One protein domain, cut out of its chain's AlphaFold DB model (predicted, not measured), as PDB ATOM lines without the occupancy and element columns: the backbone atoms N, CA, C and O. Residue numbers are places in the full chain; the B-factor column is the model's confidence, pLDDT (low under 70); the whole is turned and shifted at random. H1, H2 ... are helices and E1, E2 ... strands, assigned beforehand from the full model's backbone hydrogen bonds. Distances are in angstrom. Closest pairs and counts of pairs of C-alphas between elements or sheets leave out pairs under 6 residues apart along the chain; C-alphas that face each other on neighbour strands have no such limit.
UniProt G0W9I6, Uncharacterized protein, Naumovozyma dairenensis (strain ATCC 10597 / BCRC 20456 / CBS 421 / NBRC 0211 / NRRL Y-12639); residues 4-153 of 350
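What this domain is: This is residues 4 to 153 of the 350 residues of an uncharacterized protein of Naumovozyma dairenensis (strain ATCC 10597 / BCRC 20456 / CBS 421 / NBRC 0211 / NRRL Y-12639) (UniProt G0W9I6). H1 makes the core, with the long helix H6 running back along it and on past it as a free arm, H3 and H5 packing crosswise on H1, and a small three-stranded sheet at the end where H6 begins. H4 and the loop of residues 77 to 90 make a second arm, out and back, while residues 28 to 34 stick out at the opposite end. The printed part has 150 residues, with six named helices and three named strands in the order H1 H2 E1 H3 H4 H5 E2 E3 H6; the sheet runs E1 E3 E2, antiparallel, and the class is mostly helix. The whole is loose, with a radius of gyration of the C-alphas of 18.5 A, and elongated, spanning 62 by 34 by 30 A.

Where its parts are: Find C-alpha 4 at (43.042, -44.102, -7.670), where H1, residues 4 to 25, begins; it runs 31.1 A to C-alpha 25 at (61.509, -25.719, 9.329). Next come H2, residues 32 to 35, and E1, residues 46 to 53, 20.2 A long, which bends by 60 degrees at residue 49. Read on through H3, residues 54 to 63, H4, residues 65 to 76, 16.5 A long, and H5, residues 91 to 101. E2, residues 108 to 112, and E3, residues 115 to 122, form a hairpin; E3, 18.6 A long, bends by 66 degrees at residue 119. H6, residues 123 to 153, runs 44.8 A to C-alpha 153 at (21.227, -45.085, -24.928).

How they stand to each other: Start at H1, the hub, which touches three helices. Its C-alpha 4 is 6.3 A from C-alpha 137, the closest pair with H6, at a shallow tilt of 24 degrees, opposite ways. With residues 6 to 11 alone it touches H5, about perpendicular at 89 degrees, the C-alphas of Asp 7 and Ile 97 being closest at 6.0 A. With residues 10 to 17 alone it touches H3, at a steep tilt of 64 degrees, closest at the C-alphas of Ile 14 and Ile 57, 7.1 A. H1 only grazes the strongly twisted sheet, with residues 14 to 25. There, look for N 52 and O 116 at 2.8 A between E1 and E3, and N 117 and O 110 at 2.8 A between E3 and E2. H4 is close to but not clearly touching H3, with the C-alphas of Phe 61 and Ile 67 7.0 A apart, and H2 touches no helix. In H1, H3, H4, H5 and H6 every O i to N i+4 pair is within hydrogen-bond range; H2 is too short for one.

The domain as a whole: The C-alphas farthest apart, those of Asn 31 and Ser 153, are 63.4 A apart. Residues 141 to 153 of H6 stand free. The printed part has no cut, and the link from H4 to H5 is long. Look for pLDDT under 70 at residues 25 to 48, 73 to 87, 103 to 108, 113 and 120.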
ATOM      1  N   ILE A   4      42.474 -45.339  -7.109       78.19
ATOM      2  CA  ILE A   4      43.042 -44.102  -7.670       78.19
ATOM      3  C   ILE A   4      42.655 -42.857  -6.840       78.19
ATOM      4  O   ILE A   4      43.436 -41.913  -6.744       78.19
ATOM      5  N   ILE A   5      41.476 -42.847  -6.203       79.31
ATOM      6  CA  ILE A   5      41.061 -41.750  -5.311       79.31
ATOM      7  C   ILE A   5      41.860 -41.816  -4.006       79.31
ATOM      8  O   ILE A   5      42.355 -40.792  -3.541       79.31
ATOM      9  N   ASN A   6      42.031 -43.015  -3.440       81.94
ATOM     10  CA  ASN A   6      42.842 -43.223  -2.237       81.94
ATOM     11  C   ASN A   6      44.306 -42.810  -2.474       81.94
ATOM     12  O   ASN A   6      44.855 -42.051  -1.678       81.94
ATOM     13  N   ASP A   7      44.892 -43.247  -3.594       82.25
ATOM     14  CA  ASP A   7      46.208 -42.825  -4.086       82.25
ATOM     15  C   ASP A   7      46.331 -41.295  -4.095       82.25
ATOM     16  O   ASP A   7      47.236 -40.733  -3.480       82.25
ATOM     17  N   LEU A   8      45.400 -40.609  -4.770       84.31
ATOM     18  CA  LEU A   8      45.441 -39.157  -4.944       84.31
ATOM     19  C   LEU A   8      45.285 -38.405  -3.614       84.31
ATOM     20  O   LEU A   8      45.989 -37.422  -3.385       84.31
ATOM     21  N   LEU A   9      44.405 -38.872  -2.720       83.56
ATOM     22  CA  LEU A   9      44.204 -38.282  -1.392       83.56
ATOM     23  C   LEU A   9      45.447 -38.430  -0.505       83.56
ATOM     24  O   LEU A   9      45.869 -37.455   0.118       83.56
ATOM     25  N   VAL A  10      46.057 -39.620  -0.465       84.00
ATOM     26  CA  VAL A  10      47.294 -39.861   0.299       84.00
ATOM     27  C   VAL A  10      48.446 -39.027  -0.269       84.00
ATOM     28  O   VAL A  10      49.170 -38.387   0.494       84.00
ATOM     29  N   LEU A  11      48.578 -38.953  -1.597       84.56
ATOM     30  CA  LEU A  11      49.620 -38.171  -2.266       84.56
ATOM     31  C   LEU A  11      49.474 -36.661  -2.008       84.56
ATOM     32  O   LEU A  11      50.453 -35.994  -1.666       84.56
ATOM     33  N   GLN A  12      48.249 -36.133  -2.091       85.50
ATOM     34  CA  GLN A  12      47.937 -34.733  -1.789       85.50
ATOM     35  C   GLN A  12      48.183 -34.395  -0.310       85.50
ATOM     36  O   GLN A  12      48.672 -33.306   0.009       85.50
ATOM     37  N   LEU A  13      47.871 -35.320   0.603       85.44
ATOM     38  CA  LEU A  13      48.103 -35.146   2.037       85.44
ATOM     39  C   LEU A  13      49.601 -35.138   2.370       85.44
ATOM     40  O   LEU A  13      50.065 -34.257   3.094       85.44
ATOM     41  N   ILE A  14      50.369 -36.062   1.787       83.62
ATOM     42  CA  ILE A  14      51.831 -36.102   1.900       83.62
ATOM     43  C   ILE A  14      52.442 -34.808   1.354       83.62
ATOM     44  O   ILE A  14      53.229 -34.180   2.058       83.62
ATOM     45  N   TYR A  15      52.030 -34.349   0.167       84.62
ATOM     46  CA  TYR A  15      52.475 -33.069  -0.398       84.62
ATOM     47  C   TYR A  15      52.184 -31.887   0.533       84.62
ATOM     48  O   TYR A  15      53.077 -31.092   0.814       84.62
ATOM     49  N   SER A  16      50.965 -31.797   1.071       84.31
ATOM     50  CA  SER A  16      50.556 -30.703   1.964       84.31
ATOM     51  C   SER A  16      51.362 -30.693   3.272       84.31
ATOM     52  O   SER A  16      51.821 -29.642   3.720       84.31
ATOM     53  N   LEU A  17      51.593 -31.868   3.866       83.31
ATOM     54  CA  LEU A  17      52.398 -32.020   5.081       83.31
ATOM     55  C   LEU A  17      53.888 -31.729   4.837       83.31
ATOM     56  O   LEU A  17      54.519 -31.085   5.676       83.31
ATOM     57  N   LEU A  18      54.441 -32.157   3.697       80.62
ATOM     58  CA  LEU A  18      55.809 -31.837   3.273       80.62
ATOM     59  C   LEU A  18      55.986 -30.334   3.025       80.62
ATOM     60  O   LEU A  18      56.968 -29.758   3.486       80.62
ATOM     61  N   PHE A  19      55.033 -29.697   2.340       79.56
ATOM     62  CA  PHE A  19      55.061 -28.269   2.020       79.56
ATOM     63  C   PHE A  19      55.001 -27.396   3.278       79.56
ATOM     64  O   PHE A  19      55.820 -26.492   3.441       79.56
ATOM     65  N   ASN A  20      54.085 -27.703   4.204       80.19
ATOM     66  CA  ASN A  20      53.990 -26.993   5.482       80.19
ATOM     67  C   ASN A  20      55.271 -27.181   6.307       80.19
ATOM     68  O   ASN A  20      55.887 -26.202   6.719       80.19
ATOM     69  N   LYS A  21      55.751 -28.424   6.451       77.38
ATOM     70  CA  LYS A  21      56.999 -28.710   7.173       77.38
ATOM     71  C   LYS A  21      58.213 -28.004   6.555       77.38
ATOM     72  O   LYS A  21      59.055 -27.494   7.284       77.38
ATOM     73  N   TYR A  22      58.290 -27.923   5.227       72.56
ATOM     74  CA  TYR A  22      59.320 -27.155   4.529       72.56
ATOM     75  C   TYR A  22      59.245 -25.651   4.859       72.56
ATOM     76  O   TYR A  22      60.262 -25.033   5.193       72.56
ATOM     77  N   LYS A  23      58.041 -25.069   4.795       73.31
ATOM     78  CA  LYS A  23      57.794 -23.653   5.090       73.31
ATOM     79  C   LYS A  23      58.167 -23.292   6.532       73.31
ATOM     80  O   LYS A  23      58.735 -22.224   6.753       73.31
ATOM     81  N   ASP A  24      57.884 -24.187   7.474       73.25
ATOM     82  CA  ASP A  24      58.070 -23.952   8.905       73.25
ATOM     83  C   ASP A  24      59.503 -24.259   9.388       73.25
ATOM     84  O   ASP A  24      60.027 -23.528  10.224       73.25
ATOM     85  N   GLU A  25      60.171 -25.298   8.863       68.69
ATOM     86  CA  GLU A  25      61.509 -25.719   9.329       68.69
ATOM     87  C   GLU A  25      62.673 -25.158   8.489       68.69
ATOM     88  O   GLU A  25      63.743 -24.884   9.030       68.69
ATOM     89  N   ILE A  26      62.504 -24.985   7.170       64.31
ATOM     90  CA  ILE A  26      63.625 -24.690   6.252       64.31
ATOM     91  C   ILE A  26      63.625 -23.228   5.788       64.31
ATOM     92  O   ILE A  26      64.679 -22.586   5.759       64.31
ATOM     93  N   LEU A  27      62.454 -22.658   5.485       64.12
ATOM     94  CA  LEU A  27      62.342 -21.257   5.070       64.12
ATOM     95  C   LEU A  27      62.920 -20.247   6.095       64.12
ATOM     96  O   LEU A  27      63.682 -19.366   5.672       64.12
ATOM     97  N   PRO A  28      62.651 -20.336   7.421       59.69
ATOM     98  CA  PRO A  28      63.144 -19.340   8.376       59.69
ATOM     99  C   PRO A  28      64.661 -19.397   8.605       59.69
ATOM    100  O   PRO A  28      65.245 -18.370   8.954       59.69
ATOM    101  N   HIS A  29      65.308 -20.542   8.367       55.66
ATOM    102  CA  HIS A  29      66.758 -20.720   8.516       55.66
ATOM    103  C   HIS A  29      67.554 -20.455   7.227       55.66
ATOM    104  O   HIS A  29      68.784 -20.459   7.244       55.66
ATOM    105  N   SER A  30      66.877 -20.162   6.112       54.31
ATOM    106  CA  SER A  30      67.533 -19.728   4.877       54.31
ATOM    107  C   SER A  30      68.025 -18.270   4.959       54.31
ATOM    108  O   SER A  30      67.325 -17.377   5.454       54.31
ATOM    109  N   ASN A  31      69.242 -18.019   4.450       52.84
ATOM    110  CA  ASN A  31      69.821 -16.674   4.331       52.84
ATOM    111  C   ASN A  31      68.879 -15.732   3.561       52.84
ATOM    112  O   ASN A  31      68.242 -16.153   2.598       52.84
ATOM    113  N   LYS A  32      68.844 -14.440   3.931       50.66
ATOM    114  CA  LYS A  32      67.909 -13.439   3.365       50.66
ATOM    115  C   LYS A  32      67.821 -13.444   1.826       50.66
ATOM    116  O   LYS A  32      66.723 -13.312   1.309       50.66
ATOM    117  N   GLN A  33      68.926 -13.676   1.109       49.19
ATOM    118  CA  GLN A  33      68.952 -13.742  -0.365       49.19
ATOM    119  C   GLN A  33      68.183 -14.926  -0.992       49.19
ATOM    120  O   GLN A  33      67.880 -14.877  -2.181       49.19
ATOM    121  N   ASN A  34      67.860 -15.975  -0.230       49.28
ATOM    122  CA  ASN A  34      67.072 -17.115  -0.716       49.28
ATOM    123  C   ASN A  34      65.563 -16.958  -0.468       49.28
ATOM    124  O   ASN A  34      64.782 -17.698  -1.061       49.28
ATOM    125  N   ARG A  35      65.135 -16.002   0.370       49.94
ATOM    126  CA  ARG A  35      63.708 -15.799   0.677       49.94
ATOM    127  C   ARG A  35      62.934 -15.236  -0.517       49.94
ATOM    128  O   ARG A  35      61.825 -15.687  -0.773       49.94
ATOM    129  N   ASP A  36      63.567 -14.364  -1.301       47.69
ATOM    130  CA  ASP A  36      62.989 -13.777  -2.522       47.69
ATOM    131  C   ASP A  36      63.145 -14.684  -3.765       47.69
ATOM    132  O   ASP A  36      62.807 -14.289  -4.878       47.69
ATOM    133  N   LYS A  37      63.667 -15.909  -3.589       49.28
ATOM    134  CA  LYS A  37      63.810 -16.939  -4.636       49.28
ATOM    135  C   LYS A  37      62.969 -18.193  -4.378       49.28
ATOM    136  O   LYS A  37      63.197 -19.215  -5.025       49.28
ATOM    137  N   PHE A  38      61.998 -18.137  -3.461       53.50
ATOM    138  CA  PHE A  38      61.000 -19.199  -3.345       53.50
ATOM    139  C   PHE A  38      59.968 -19.082  -4.473       53.50
ATOM    140  O   PHE A  38      58.862 -18.579  -4.291       53.50
ATOM    141  N   ASP A  39      60.370 -19.549  -5.650       58.62
ATOM    142  CA  ASP A  39      59.476 -19.832  -6.759       58.62
ATOM    143  C   ASP A  39      59.082 -21.325  -6.696       58.62
ATOM    144  O   ASP A  39      59.945 -22.186  -6.903       58.62
ATOM    145  N   PRO A  40      57.816 -21.663  -6.372       54.41
ATOM    146  CA  PRO A  40      57.343 -23.044  -6.300       54.41
ATOM    147  C   PRO A  40      57.224 -23.731  -7.673       54.41
ATOM    148  O   PRO A  40      56.877 -24.912  -7.718       54.41
ATOM    149  N   ASP A  41      57.495 -23.019  -8.772       55.22
ATOM    150  CA  ASP A  41      57.592 -23.566 -10.127       55.22
ATOM    151  C   ASP A  41      59.063 -23.801 -10.568       55.22
ATOM    152  O   ASP A  41      59.308 -24.274 -11.675       55.22
ATOM    153  N   ASN A  42      60.068 -23.562  -9.709       61.66
ATOM    154  CA  ASN A  42      61.490 -23.733 -10.055       61.66
ATOM    155  C   ASN A  42      61.983 -25.196  -9.945       61.66
ATOM    156  O   ASN A  42      62.226 -25.721  -8.855       61.66
ATOM    157  N   ASP A  43      62.213 -25.832 -11.098       55.78
ATOM    158  CA  ASP A  43      62.534 -27.265 -11.256       55.78
ATOM    159  C   ASP A  43      63.806 -27.781 -10.561       55.78
ATOM    160  O   ASP A  43      63.988 -28.995 -10.408       55.78
ATOM    161  N   ASN A  44      64.687 -26.888 -10.107       56.25
ATOM    162  CA  ASN A  44      65.922 -27.264  -9.417       56.25
ATOM    163  C   ASN A  44      65.784 -27.354  -7.887       56.25
ATOM    164  O   ASN A  44      66.784 -27.570  -7.198       56.25
ATOM    165  N   PHE A  45      64.575 -27.216  -7.330       60.97
ATOM    166  CA  PHE A  45      64.382 -27.270  -5.883       60.97
ATOM    167  C   PHE A  45      64.411 -28.707  -5.318       60.97
ATOM    168  O   PHE A  45      63.465 -29.485  -5.470       60.97
ATOM    169  N   ILE A  46      65.511 -29.055  -4.637       62.38
ATOM    170  CA  ILE A  46      65.744 -30.361  -3.998       62.38
ATOM    171  C   ILE A  46      65.681 -30.215  -2.475       62.38
ATOM    172  O   ILE A  46      66.412 -29.421  -1.884       62.38
ATOM    173  N   ILE A  47      64.853 -31.034  -1.827       65.81
ATOM    174  CA  ILE A  47      64.798 -31.164  -0.369       65.81
ATOM    175  C   ILE A  47      65.736 -32.299   0.058       65.81
ATOM    176  O   ILE A  47      65.440 -33.468  -0.185       65.81
ATOM    177  N   SER A  48      66.854 -31.971   0.712       63.75
ATOM    178  CA  SER A  48      67.915 -32.934   1.055       63.75
ATOM    179  C   SER A  48      67.421 -34.099   1.921       63.75
ATOM    180  O   SER A  48      67.687 -35.260   1.615       63.75
ATOM    181  N   SER A  49      66.664 -33.802   2.982       71.50
ATOM    182  CA  SER A  49      66.000 -34.811   3.815       71.50
ATOM    183  C   SER A  49      64.821 -34.209   4.581       71.50
ATOM    184  O   SER A  49      65.028 -33.289   5.373       71.50
ATOM    185  N   ILE A  50      63.612 -34.753   4.423       78.50
ATOM    186  CA  ILE A  50      62.476 -34.472   5.318       78.50
ATOM    187  C   ILE A  50      61.899 -35.779   5.866       78.50
ATOM    188  O   ILE A  50      61.653 -36.728   5.129       78.50
ATOM    189  N   LYS A  51      61.623 -35.792   7.174       82.00
ATOM    190  CA  LYS A  51      60.934 -36.886   7.870       82.00
ATOM    191  C   LYS A  51      59.469 -36.529   8.118       82.00
ATOM    192  O   LYS A  51      59.186 -35.466   8.676       82.00
ATOM    193  N   LEU A  52      58.556 -37.428   7.765       83.25
ATOM    194  CA  LEU A  52      57.116 -37.319   8.007       83.25
ATOM    195  C   LEU A  52      56.655 -38.465   8.914       83.25
ATOM    196  O   LEU A  52      56.990 -39.620   8.671       83.25
ATOM    197  N   SER A  53      55.885 -38.159   9.959       82.88
ATOM    198  CA  SER A  53      55.308 -39.190  10.832       82.88
ATOM    199  C   SER A  53      54.125 -39.865  10.141       82.88
ATOM    200  O   SER A  53      53.163 -39.189   9.772       82.88
ATOM    201  N   LEU A  54      54.169 -41.193  10.011       82.44
ATOM    202  CA  LEU A  54      53.073 -41.990   9.459       82.44
ATOM    203  C   LEU A  54      51.810 -41.908  10.325       82.44
ATOM    204  O   LEU A  54      50.700 -41.886   9.798       82.44
ATOM    205  N   ILE A  55      51.987 -41.791  11.644       82.00
ATOM    206  CA  ILE A  55      50.892 -41.562  12.592       82.00
ATOM    207  C   ILE A  55      50.212 -40.230  12.255       82.00
ATOM    208  O   ILE A  55      49.009 -40.211  12.043       82.00
ATOM    209  N   LYS A  56      50.982 -39.150  12.044       83.38
ATOM    210  CA  LYS A  56      50.417 -37.844  11.660       83.38
ATOM    211  C   LYS A  56      49.692 -37.887  10.307       83.38
ATOM    212  O   LYS A  56      48.637 -37.280  10.181       83.38
ATOM    213  N   ILE A  57      50.223 -38.606   9.310       82.88
ATOM    214  CA  ILE A  57      49.523 -38.820   8.026       82.88
ATOM    215  C   ILE A  57      48.195 -39.556   8.262       82.88
ATOM    216  O   ILE A  57      47.175 -39.183   7.692       82.88
ATOM    217  N   THR A  58      48.197 -40.582   9.113       82.19
ATOM    218  CA  THR A  58      47.003 -41.380   9.420       82.19
ATOM    219  C   THR A  58      45.958 -40.558  10.173       82.19
ATOM    220  O   THR A  58      44.792 -40.579   9.790       82.19
ATOM    221  N   ASP A  59      46.365 -39.806  11.195       84.00
ATOM    222  CA  ASP A  59      45.482 -38.957  11.994       84.00
ATOM    223  C   ASP A  59      44.851 -37.858  11.134       84.00
ATOM    224  O   ASP A  59      43.638 -37.656  11.188       84.00
ATOM    225  N   GLU A  60      45.639 -37.186  10.291       83.31
ATOM    226  CA  GLU A  60      45.119 -36.221   9.318       83.31
ATOM    227  C   GLU A  60      44.141 -36.899   8.351       83.31
ATOM    228  O   GLU A  60      43.030 -36.411   8.172       83.31
ATOM    229  N   PHE A  61      44.481 -38.063   7.783       80.75
ATOM    230  CA  PHE A  61      43.591 -38.782   6.865       80.75
ATOM    231  C   PHE A  61      42.260 -39.181   7.528       80.75
ATOM    232  O   PHE A  61      41.194 -39.040   6.928       80.75
ATOM    233  N   GLN A  62      42.298 -39.672   8.769       78.62
ATOM    234  CA  GLN A  62      41.114 -40.149   9.491       78.62
ATOM    235  C   GLN A  62      40.213 -39.018   9.998       78.62
ATOM    236  O   GLN A  62      38.990 -39.211  10.068       78.62
ATOM    237  N   ASN A  63      40.797 -37.864  10.338       81.50
ATOM    238  CA  ASN A  63      40.094 -36.703  10.886       81.50
ATOM    239  C   ASN A  63      39.731 -35.646   9.827       81.50
ATOM    240  O   ASN A  63      38.899 -34.782  10.102       81.50
ATOM    241  N   ASN A  64      40.280 -35.719   8.611       81.12
ATOM    242  CA  ASN A  64      39.949 -34.792   7.531       81.12
ATOM    243  C   ASN A  64      38.446 -34.841   7.193       81.12
ATOM    244  O   ASN A  64      37.906 -35.878   6.800       81.12
ATOM    245  N   LEU A  65      37.771 -33.699   7.340       78.00
ATOM    246  CA  LEU A  65      36.327 -33.574   7.132       78.00
ATOM    247  C   LEU A  65      35.907 -33.979   5.712       78.00
ATOM    248  O   LEU A  65      34.972 -34.758   5.560       78.00
ATOM    249  N   LEU A  66      36.639 -33.529   4.689       75.38
ATOM    250  CA  LEU A  66      36.322 -33.800   3.285       75.38
ATOM    251  C   LEU A  66      36.453 -35.293   2.953       75.38
ATOM    252  O   LEU A  66      35.589 -35.859   2.289       75.38
ATOM    253  N   ILE A  67      37.496 -35.958   3.462       76.81
ATOM    254  CA  ILE A  67      37.670 -37.411   3.298       76.81
ATOM    255  C   ILE A  67      36.516 -38.159   3.979       76.81
ATOM    256  O   ILE A  67      35.944 -39.084   3.402       76.81
ATOM    257  N   ASN A  68      36.124 -37.729   5.181       76.12
ATOM    258  CA  ASN A  68      35.000 -38.306   5.913       76.12
ATOM    259  C   ASN A  68      33.650 -38.104   5.205       76.12
ATOM    260  O   ASN A  68      32.821 -39.014   5.227       76.12
ATOM    261  N   GLU A  69      33.426 -36.958   4.562       75.50
ATOM    262  CA  GLU A  69      32.237 -36.697   3.741       75.50
ATOM    263  C   GLU A  69      32.235 -37.536   2.454       75.50
ATOM    264  O   GLU A  69      31.236 -38.188   2.152       75.50
ATOM    265  N   MET A  70      33.360 -37.623   1.735       72.12
ATOM    266  CA  MET A  70      33.465 -38.445   0.520       72.12
ATOM    267  C   MET A  70      33.282 -39.948   0.803       72.12
ATOM    268  O   MET A  70      32.658 -40.656   0.008       72.12
ATOM    269  N   VAL A  71      33.802 -40.455   1.929       73.44
ATOM    270  CA  VAL A  71      33.582 -41.851   2.354       73.44
ATOM    271  C   VAL A  71      32.109 -42.089   2.701       73.44
ATOM    272  O   VAL A  71      31.555 -43.110   2.298       73.44
ATOM    273  N   GLN A  72      31.449 -41.146   3.383       70.44
ATOM    274  CA  GLN A  72      30.014 -41.238   3.675       70.44
ATOM    275  C   GLN A  72      29.159 -41.222   2.403       70.44
ATOM    276  O   GLN A  72      28.320 -42.104   2.242       70.44
ATOM    277  N   TYR A  73      29.421 -40.304   1.467       66.50
ATOM    278  CA  TYR A  73      28.673 -40.184   0.211       66.50
ATOM    279  C   TYR A  73      28.747 -41.454  -0.656       66.50
ATOM    280  O   TYR A  73      27.754 -41.893  -1.238       66.50
ATOM    281  N   HIS A  74      29.912 -42.107  -0.714       64.88
ATOM    282  CA  HIS A  74      30.011 -43.398  -1.394       64.88
ATOM    283  C   HIS A  74      29.316 -44.544  -0.636       64.88
ATOM    284  O   HIS A  74      28.893 -45.500  -1.285       64.88
ATOM    285  N   ASN A  75      29.200 -44.484   0.693       63.50
ATOM    286  CA  ASN A  75      28.482 -45.500   1.470       63.50
ATOM    287  C   ASN A  75      26.959 -45.376   1.293       63.50
ATOM    288  O   ASN A  75      26.300 -46.393   1.099       63.50
ATOM    289  N   THR A  76      26.403 -44.158   1.274       58.16
ATOM    290  CA  THR A  76      24.958 -43.937   1.057       58.16
ATOM    291  C   THR A  76      24.497 -44.366  -0.335       58.16
ATOM    292  O   THR A  76      23.403 -44.890  -0.488       58.16
ATOM    293  N   ASN A  77      25.345 -44.221  -1.357       55.00
ATOM    294  CA  ASN A  77      24.994 -44.592  -2.733       55.00
ATOM    295  C   ASN A  77      25.126 -46.106  -3.032       55.00
ATOM    296  O   ASN A  77      24.895 -46.519  -4.166       55.00
ATOM    297  N   ASN A  78      25.512 -46.936  -2.051       53.09
ATOM    298  CA  ASN A  78      25.676 -48.393  -2.189       53.09
ATOM    299  C   ASN A  78      24.759 -49.192  -1.229       53.09
ATOM    300  O   ASN A  78      25.111 -50.300  -0.829       53.09
ATOM    301  N   GLU A  79      23.571 -48.675  -0.881       50.22
ATOM    302  CA  GLU A  79      22.619 -49.336   0.044       50.22
ATOM    303  C   GLU A  79      22.206 -50.772  -0.345       50.22
ATOM    304  O   GLU A  79      21.783 -51.542   0.514       50.22
ATOM    305  N   ASN A  80      22.371 -51.170  -1.610       51.53
ATOM    306  CA  ASN A  80      21.990 -52.499  -2.101       51.53
ATOM    307  C   ASN A  80      22.961 -53.640  -1.721       51.53
ATOM    308  O   ASN A  80      22.659 -54.793  -2.024       51.53
ATOM    309  N   ASP A  81      24.113 -53.364  -1.092       49.66
ATOM    310  CA  ASP A  81      25.051 -54.414  -0.661       49.66
ATOM    311  C   ASP A  81      25.684 -54.112   0.718       49.66
ATOM    312  O   ASP A  81      26.733 -53.461   0.805       49.66
ATOM    313  N   PRO A  82      25.095 -54.608   1.830       49.78
ATOM    314  CA  PRO A  82      25.544 -54.293   3.190       49.78
ATOM    315  C   PRO A  82      26.941 -54.837   3.539       49.78
ATOM    316  O   PRO A  82      27.470 -54.529   4.608       49.78
ATOM    317  N   LYS A  83      27.573 -55.626   2.656       46.19
ATOM    318  CA  LYS A  83      28.967 -56.075   2.812       46.19
ATOM    319  C   LYS A  83      29.996 -55.097   2.238       46.19
ATOM    320  O   LYS A  83      31.183 -55.262   2.511       46.19
ATOM    321  N   LYS A  84      29.578 -54.078   1.478       49.25
ATOM    322  CA  LYS A  84      30.477 -53.151   0.768       49.25
ATOM    323  C   LYS A  84      30.644 -51.801   1.478       49.25
ATOM    324  O   LYS A  84      30.754 -50.759   0.835       49.25
ATOM    325  N   THR A  85      30.710 -51.812   2.810       51.56
ATOM    326  CA  THR A  85      31.106 -50.625   3.581       51.56
ATOM    327  C   THR A  85      32.531 -50.215   3.211       51.56
ATOM    328  O   THR A  85      33.485 -50.983   3.344       51.56
ATOM    329  N   ILE A  86      32.699 -48.981   2.738       58.56
ATOM    330  CA  ILE A  86      34.015 -48.434   2.411       58.56
ATOM    331  C   ILE A  86      34.719 -48.113   3.722       58.56
ATOM    332  O   ILE A  86      34.486 -47.086   4.362       58.56
ATOM    333  N   LYS A  87      35.580 -49.046   4.121       64.75
ATOM    334  CA  LYS A  87      36.469 -48.927   5.269       64.75
ATOM    335  C   LYS A  87      37.381 -47.706   5.085       64.75
ATOM    336  O   LYS A  87      37.964 -47.525   4.016       64.75
ATOM    337  N   LYS A  88      37.520 -46.884   6.133       70.50
ATOM    338  CA  LYS A  88      38.565 -45.848   6.191       70.50
ATOM    339  C   LYS A  88      39.939 -46.508   6.022       70.50
ATOM    340  O   LYS A  88      40.150 -47.590   6.575       70.50
ATOM    341  N   LEU A  89      40.859 -45.857   5.304       72.94
ATOM    342  CA  LEU A  89      42.226 -46.361   5.148       72.94
ATOM    343  C   LEU A  89      42.880 -46.560   6.521       72.94
ATOM    344  O   LEU A  89      42.862 -45.673   7.380       72.94
ATOM    345  N   THR A  90      43.446 -47.744   6.722       80.12
ATOM    346  CA  THR A  90      44.278 -48.064   7.880       80.12
ATOM    347  C   THR A  90      45.727 -47.647   7.627       80.12
ATOM    348  O   THR A  90      46.115 -47.364   6.494       80.12
ATOM    349  N   ILE A  91      46.551 -47.646   8.679       79.19
ATOM    350  CA  ILE A  91      47.994 -47.357   8.596       79.19
ATOM    351  C   ILE A  91      48.671 -48.226   7.521       79.19
ATOM    352  O   ILE A  91      49.465 -47.725   6.728       79.19
ATOM    353  N   ASN A  92      48.314 -49.512   7.455       80.44
ATOM    354  CA  ASN A  92      48.876 -50.452   6.486       80.44
ATOM    355  C   ASN A  92      48.408 -50.158   5.054       80.44
ATOM    356  O   ASN A  92      49.186 -50.315   4.120       80.44
ATOM    357  N   ASP A  93      47.169 -49.693   4.871       80.69
ATOM    358  CA  ASP A  93      46.685 -49.304   3.543       80.69
ATOM    359  C   ASP A  93      47.415 -48.043   3.052       80.69
ATOM    360  O   ASP A  93      47.814 -47.979   1.892       80.69
ATOM    361  N   ILE A  94      47.658 -47.073   3.944       81.12
ATOM    362  CA  ILE A  94      48.461 -45.874   3.651       81.12
ATOM    363  C   ILE A  94      49.907 -46.259   3.311       81.12
ATOM    364  O   ILE A  94      50.457 -45.712   2.359       81.12
ATOM    365  N   LEU A  95      50.516 -47.213   4.027       79.31
ATOM    366  CA  LEU A  95      51.851 -47.733   3.699       79.31
ATOM    367  C   LEU A  95      51.897 -48.385   2.317       79.31
ATOM    368  O   LEU A  95      52.721 -47.988   1.501       79.31
ATOM    369  N   ASN A  96      50.976 -49.304   2.020       81.75
ATOM    370  CA  ASN A  96      50.893 -49.953   0.710       81.75
ATOM    371  C   ASN A  96      50.701 -48.922  -0.418       81.75
ATOM    372  O   ASN A  96      51.296 -49.039  -1.486       81.75
ATOM    373  N   ILE A  97      49.882 -47.890  -0.189       81.81
ATOM    374  CA  ILE A  97      49.695 -46.781  -1.134       81.81
ATOM    375  C   ILE A  97      50.998 -45.989  -1.306       81.81
ATOM    376  O   ILE A  97      51.380 -45.699  -2.435       81.81
ATOM    377  N   VAL A  98      51.724 -45.682  -0.229       79.06
ATOM    378  CA  VAL A  98      53.027 -44.999  -0.299       79.06
ATOM    379  C   VAL A  98      54.064 -45.833  -1.054       79.06
ATOM    380  O   VAL A  98      54.726 -45.294  -1.933       79.06
ATOM    381  N   GLU A  99      54.178 -47.132  -0.786       80.38
ATOM    382  CA  GLU A  99      55.108 -48.027  -1.495       80.38
ATOM    383  C   GLU A  99      54.784 -48.131  -2.996       80.38
ATOM    384  O   GLU A  99      55.690 -48.113  -3.830       80.38
ATOM    385  N   ASN A 100      53.495 -48.153  -3.359       79.88
ATOM    386  CA  ASN A 100      53.043 -48.175  -4.754       79.88
ATOM    387  C   ASN A 100      53.202 -46.823  -5.476       79.88
ATOM    388  O   ASN A 100      53.460 -46.793  -6.680       79.88
ATOM    389  N   LEU A 101      53.009 -45.703  -4.774       75.75
ATOM    390  CA  LEU A 101      53.147 -44.349  -5.328       75.75
ATOM    391  C   LEU A 101      54.605 -43.911  -5.456       75.75
ATOM    392  O   LEU A 101      54.932 -43.127  -6.343       75.75
ATOM    393  N   PHE A 102      55.463 -44.409  -4.573       73.00
ATOM    394  CA  PHE A 102      56.863 -44.037  -4.489       73.00
ATOM    395  C   PHE A 102      57.768 -45.267  -4.639       73.00
ATOM    396  O   PHE A 102      58.408 -45.689  -3.670       73.00
ATOM    397  N   PRO A 103      57.869 -45.851  -5.849       67.06
ATOM    398  CA  PRO A 103      58.798 -46.943  -6.084       67.06
ATOM    399  C   PRO A 103      60.231 -46.485  -5.781       67.06
ATOM    400  O   PRO A 103      60.669 -45.425  -6.241       67.06
ATOM    401  N   ILE A 104      60.971 -47.326  -5.054       63.09
ATOM    402  CA  ILE A 104      62.347 -47.086  -4.564       63.09
ATOM    403  C   ILE A 104      63.283 -46.598  -5.687       63.09
ATOM    404  O   ILE A 104      64.182 -45.793  -5.466       63.09
ATOM    405  N   ASN A 105      63.032 -47.044  -6.920       59.44
ATOM    406  CA  ASN A 105      63.815 -46.719  -8.114       59.44
ATOM    407  C   ASN A 105      63.662 -45.259  -8.593       59.44
ATOM    408  O   ASN A 105      64.450 -44.810  -9.422       59.44
ATOM    409  N   GLN A 106      62.632 -44.540  -8.136       61.19
ATOM    410  CA  GLN A 106      62.342 -43.149  -8.509       61.19
ATOM    411  C   GLN A 106      62.432 -42.190  -7.317       61.19
ATOM    412  O   GLN A 106      62.780 -41.024  -7.498       61.19
ATOM    413  N   PHE A 107      62.147 -42.674  -6.105       65.19
ATOM    414  CA  PHE A 107      62.144 -41.868  -4.889       65.19
ATOM    415  C   PHE A 107      62.903 -42.570  -3.760       65.19
ATOM    416  O   PHE A 107      62.539 -43.663  -3.334       65.19
ATOM    417  N   ASN A 108      63.918 -41.898  -3.212       65.94
ATOM    418  CA  ASN A 108      64.688 -42.387  -2.067       65.94
ATOM    419  C   ASN A 108      63.909 -42.174  -0.758       65.94
ATOM    420  O   ASN A 108      64.242 -41.302   0.050       65.94
ATOM    421  N   ILE A 109      62.842 -42.948  -0.561       71.81
ATOM    422  CA  ILE A 109      62.045 -42.945   0.667       71.81
ATOM    423  C   ILE A 109      62.412 -44.160   1.508       71.81
ATOM    424  O   ILE A 109      62.327 -45.295   1.051       71.81
ATOM    425  N   THR A 110      62.808 -43.919   2.758       75.38
ATOM    426  CA  THR A 110      63.059 -44.987   3.731       75.38
ATOM    427  C   THR A 110      62.081 -44.893   4.896       75.38
ATOM    428  O   THR A 110      61.932 -43.840   5.517       75.38
ATOM    429  N   LEU A 111      61.403 -45.999   5.210       76.88
ATOM    430  CA  LEU A 111      60.578 -46.115   6.410       76.88
ATOM    431  C   LEU A 111      61.476 -46.509   7.591       76.88
ATOM    432  O   LEU A 111      62.057 -47.591   7.601       76.88
ATOM    433  N   MET A 112      61.588 -45.643   8.598       73.12
ATOM    434  CA  MET A 112      62.303 -45.940   9.845       73.12
ATOM    435  C   MET A 112      61.486 -45.468  11.044       73.12
ATOM    436  O   MET A 112      61.055 -44.320  11.086       73.12
ATOM    437  N   ASN A 113      61.294 -46.336  12.041       68.19
ATOM    438  CA  ASN A 113      60.625 -46.017  13.312       68.19
ATOM    439  C   ASN A 113      59.245 -45.334  13.145       68.19
ATOM    440  O   ASN A 113      58.925 -44.384  13.856       68.19
ATOM    441  N   GLY A 114      58.441 -45.776  12.168       74.56
ATOM    442  CA  GLY A 114      57.133 -45.173  11.864       74.56
ATOM    443  C   GLY A 114      57.197 -43.798  11.182       74.56
ATOM    444  O   GLY A 114      56.193 -43.086  11.135       74.56
ATOM    445  N   GLN A 115      58.361 -43.405  10.657       81.62
ATOM    446  CA  GLN A 115      58.559 -42.171   9.898       81.62
ATOM    447  C   GLN A 115      58.990 -42.478   8.463       81.62
ATOM    448  O   GLN A 115      59.905 -43.268   8.237       81.62
ATOM    449  N   LEU A 116      58.360 -41.805   7.503       81.44
ATOM    450  CA  LEU A 116      58.784 -41.769   6.108       81.44
ATOM    451  C   LEU A 116      59.872 -40.703   5.963       81.44
ATOM    452  O   LEU A 116      59.616 -39.516   6.169       81.44
ATOM    453  N   ASN A 117      61.091 -41.122   5.641       80.69
ATOM    454  CA  ASN A 117      62.231 -40.245   5.411       80.69
ATOM    455  C   ASN A 117      62.451 -40.072   3.905       80.69
ATOM    456  O   ASN A 117      62.941 -40.980   3.240       80.69
ATOM    457  N   PHE A 118      62.085 -38.904   3.387       79.62
ATOM    458  CA  PHE A 118      62.212 -38.513   1.988       79.62
ATOM    459  C   PHE A 118      63.598 -37.896   1.764       79.62
ATOM    460  O   PHE A 118      63.850 -36.785   2.236       79.62
ATOM    461  N   GLN A 119      64.495 -38.593   1.063       74.31
ATOM    462  CA  GLN A 119      65.836 -38.097   0.728       74.31
ATOM    463  C   GLN A 119      65.863 -37.512  -0.688       74.31
ATOM    464  O   GLN A 119      65.372 -38.137  -1.627       74.31
ATOM    465  N   ASN A 120      66.480 -36.339  -0.851       68.38
ATOM    466  CA  ASN A 120      66.628 -35.633  -2.132       68.38
ATOM    467  C   ASN A 120      65.317 -35.488  -2.935       68.38
ATOM    468  O   ASN A 120      65.318 -35.555  -4.166       68.38
ATOM    469  N   LEU A 121      64.189 -35.289  -2.246       73.00
ATOM    470  CA  LEU A 121      62.881 -35.187  -2.883       73.00
ATOM    471  C   LEU A 121      62.778 -33.881  -3.679       73.00
ATOM    472  O   LEU A 121      62.904 -32.791  -3.114       73.00
ATOM    473  N   LYS A 122      62.479 -33.981  -4.976       75.56
ATOM    474  CA  LYS A 122      62.075 -32.829  -5.787       75.56
ATOM    475  C   LYS A 122      60.576 -32.620  -5.640       75.56
ATOM    476  O   LYS A 122      59.784 -33.477  -6.032       75.56
ATOM    477  N   LEU A 123      60.178 -31.467  -5.110       73.25
ATOM    478  CA  LEU A 123      58.763 -31.158  -4.897       73.25
ATOM    479  C   LEU A 123      57.979 -31.125  -6.225       73.25
ATOM    480  O   LEU A 123      56.831 -31.568  -6.272       73.25
ATOM    481  N   ASN A 124      58.630 -30.716  -7.319       72.06
ATOM    482  CA  ASN A 124      58.035 -30.706  -8.658       72.06
ATOM    483  C   ASN A 124      57.730 -32.121  -9.172       72.06
ATOM    484  O   ASN A 124      56.670 -32.317  -9.749       72.06
ATOM    485  N   GLN A 125      58.565 -33.132  -8.883       75.06
ATOM    486  CA  GLN A 125      58.258 -34.529  -9.243       75.06
ATOM    487  C   GLN A 125      57.000 -35.030  -8.522       75.06
ATOM    488  O   GLN A 125      56.153 -35.677  -9.134       75.06
ATOM    489  N   LEU A 126      56.839 -34.680  -7.241       77.00
ATOM    490  CA  LEU A 126      55.633 -35.003  -6.477       77.00
ATOM    491  C   LEU A 126      54.391 -34.288  -7.044       77.00
ATOM    492  O   LEU A 126      53.338 -34.903  -7.189       77.00
ATOM    493  N   ARG A 127      54.517 -33.013  -7.435       79.81
ATOM    494  CA  ARG A 127      53.442 -32.248  -8.089       79.81
ATOM    495  C   ARG A 127      53.068 -32.820  -9.462       79.81
ATOM    496  O   ARG A 127      51.880 -32.954  -9.748       79.81
ATOM    497  N   SER A 128      54.045 -33.210 -10.282       81.31
ATOM    498  CA  SER A 128      53.813 -33.905 -11.554       81.31
ATOM    499  C   SER A 128      53.068 -35.223 -11.346       81.31
ATOM    500  O   SER A 128      52.098 -35.473 -12.054       81.31
ATOM    501  N   LEU A 129      53.446 -36.015 -10.336       81.12
ATOM    502  CA  LEU A 129      52.787 -37.285 -10.010       81.12
ATOM    503  C   LEU A 129      51.325 -37.092  -9.557       81.12
ATOM    504  O   LEU A 129      50.453 -37.870  -9.944       81.12
ATOM    505  N   ILE A 130      51.027 -36.028  -8.796       83.25
ATOM    506  CA  ILE A 130      49.646 -35.641  -8.441       83.25
ATOM    507  C   ILE A 130      48.835 -35.314  -9.699       83.25
ATOM    508  O   ILE A 130      47.718 -35.808  -9.860       83.25
ATOM    509  N   ILE A 131      49.398 -34.513 -10.609       83.88
ATOM    510  CA  ILE A 131      48.740 -34.131 -11.866       83.88
ATOM    511  C   ILE A 131      48.513 -35.363 -12.755       83.88
ATOM    512  O   ILE A 131      47.417 -35.535 -13.282       83.88
ATOM    513  N   GLU A 132      49.499 -36.250 -12.883       84.62
ATOM    514  CA  GLU A 132      49.404 -37.489 -13.659       84.62
ATOM    515  C   GLU A 132      48.300 -38.414 -13.122       84.62
ATOM    516  O   GLU A 132      47.403 -38.813 -13.871       84.62
ATOM    517  N   LYS A 133      48.294 -38.691 -11.810       82.00
ATOM    518  CA  LYS A 133      47.259 -39.510 -11.156       82.00
ATOM    519  C   LYS A 133      45.868 -38.877 -11.281       82.00
ATOM    520  O   LYS A 133      44.898 -39.594 -11.527       82.00
ATOM    521  N   TYR A 134      45.760 -37.549 -11.185       85.56
ATOM    522  CA  TYR A 134      44.508 -36.825 -11.421       85.56
ATOM    523  C   TYR A 134      44.027 -36.931 -12.879       85.56
ATOM    524  O   TYR A 134      42.840 -37.165 -13.119       85.56
ATOM    525  N   LEU A 135      44.921 -36.808 -13.865       85.50
ATOM    526  CA  LEU A 135      44.581 -36.961 -15.285       85.50
ATOM    527  C   LEU A 135      44.157 -38.397 -15.619       85.50
ATOM    528  O   LEU A 135      43.195 -38.585 -16.369       85.50
ATOM    529  N   LEU A 136      44.810 -39.400 -15.025       85.69
ATOM    530  CA  LEU A 136      44.412 -40.805 -15.130       85.69
ATOM    531  C   LEU A 136      43.016 -41.030 -14.533       85.69
ATOM    532  O   LEU A 136      42.155 -41.606 -15.199       85.69
ATOM    533  N   PHE A 137      42.762 -40.521 -13.320       84.62
ATOM    534  CA  PHE A 137      41.439 -40.569 -12.694       84.62
ATOM    535  C   PHE A 137      40.374 -39.932 -13.591       84.62
ATOM    536  O   PHE A 137      39.413 -40.598 -13.968       84.62
ATOM    537  N   ARG A 138      40.588 -38.681 -14.019       85.75
ATOM    538  CA  ARG A 138      39.674 -37.936 -14.896       85.75
ATOM    539  C   ARG A 138      39.377 -38.692 -16.192       85.75
ATOM    540  O   ARG A 138      38.223 -38.747 -16.612       85.75
ATOM    541  N   THR A 139      40.395 -39.279 -16.819       87.06
ATOM    542  CA  THR A 139      40.238 -40.056 -18.057       87.06
ATOM    543  C   THR A 139      39.380 -41.297 -17.818       87.06
ATOM    544  O   THR A 139      38.445 -41.548 -18.578       87.06
ATOM    545  N   ASN A 140      39.627 -42.025 -16.726       85.81
ATOM    546  CA  ASN A 140      38.843 -43.198 -16.346       85.81
ATOM    547  C   ASN A 140      37.391 -42.833 -15.995       85.81
ATOM    548  O   ASN A 140      36.474 -43.518 -16.445       85.81
ATOM    549  N   SER A 141      37.154 -41.731 -15.274       82.81
ATOM    550  CA  SER A 141      35.802 -41.232 -14.985       82.81
ATOM    551  C   SER A 141      35.048 -40.853 -16.262       82.81
ATOM    552  O   SER A 141      33.898 -41.247 -16.421       82.81
ATOM    553  N   ILE A 142      35.695 -40.162 -17.209       87.81
ATOM    554  CA  ILE A 142      35.090 -39.823 -18.511       87.81
ATOM    555  C   ILE A 142      34.757 -41.092 -19.308       87.81
ATOM    556  O   ILE A 142      33.689 -41.170 -19.909       87.81
ATOM    557  N   GLN A 143      35.633 -42.103 -19.308       87.75
ATOM    558  CA  GLN A 143      35.340 -43.391 -19.949       87.75
ATOM    559  C   GLN A 143      34.189 -44.138 -19.263       87.75
ATOM    560  O   GLN A 143      33.388 -44.768 -19.947       87.75
ATOM    561  N   HIS A 144      34.090 -44.075 -17.934       84.88
ATOM    562  CA  HIS A 144      32.995 -44.700 -17.196       84.88
ATOM    563  C   HIS A 144      31.654 -44.015 -17.485       84.88
ATOM    564  O   HIS A 144      30.691 -44.713 -17.787       84.88
ATOM    565  N   ILE A 145      31.620 -42.677 -17.496       86.44
ATOM    566  CA  ILE A 145      30.442 -41.890 -17.896       86.44
ATOM    567  C   ILE A 145      30.024 -42.260 -19.321       86.44
ATOM    568  O   ILE A 145      28.882 -42.648 -19.514       86.44
ATOM    569  N   LYS A 146      30.952 -42.279 -20.290       88.50
ATOM    570  CA  LYS A 146      30.639 -42.693 -21.670       88.50
ATOM    571  C   LYS A 146      30.032 -44.093 -21.755       88.50
ATOM    572  O   LYS A 146      29.044 -44.270 -22.448       88.50
ATOM    573  N   ARG A 147      30.566 -45.076 -21.017       88.81
ATOM    574  CA  ARG A 147      29.984 -46.432 -20.971       88.81
ATOM    575  C   ARG A 147      28.573 -46.445 -20.377       88.81
ATOM    576  O   ARG A 147      27.753 -47.237 -20.825       88.81
ATOM    577  N   LEU A 148      28.298 -45.600 -19.382       86.56
ATOM    578  CA  LEU A 148      26.955 -45.448 -18.817       86.56
ATOM    579  C   LEU A 148      26.016 -44.737 -19.799       86.56
ATOM    580  O   LEU A 148      24.886 -45.179 -19.949       86.56
ATOM    581  N   ASP A 149      26.478 -43.708 -20.509       85.69
ATOM    582  CA  ASP A 149      25.717 -43.039 -21.571       85.69
ATOM    583  C   ASP A 149      25.394 -44.013 -22.719       85.69
ATOM    584  O   ASP A 149      24.254 -44.064 -23.183       85.69
ATOM    585  N   ASP A 150      26.360 -44.840 -23.134       86.62
ATOM    586  CA  ASP A 150      26.169 -45.920 -24.108       86.62
ATOM    587  C   ASP A 150      25.156 -46.961 -23.589       86.62
ATOM    588  O   ASP A 150      24.251 -47.370 -24.321       86.62
ATOM    589  N   GLU A 151      25.250 -47.392 -22.326       88.31
ATOM    590  CA  GLU A 151      24.298 -48.337 -21.721       88.31
ATOM    591  C   GLU A 151      22.882 -47.743 -21.625       88.31
ATOM    592  O   GLU A 151      21.906 -48.413 -21.960       88.31
ATOM    593  N   ILE A 152      22.758 -46.477 -21.222       85.06
ATOM    594  CA  ILE A 152      21.490 -45.743 -21.134       85.06
ATOM    595  C   ILE A 152      20.874 -45.577 -22.527       85.06
ATOM    596  O   ILE A 152      19.678 -45.820 -22.693       85.06
ATOM    597  N   SER A 153      21.679 -45.240 -23.538       82.75
ATOM    598  CA  SER A 153      21.227 -45.085 -24.928       82.75
ATOM    599  C   SER A 153      20.719 -46.412 -25.500       82.75
ATOM    600  O   SER A 153      19.627 -46.464 -26.069       82.75
TER     601      SER A 153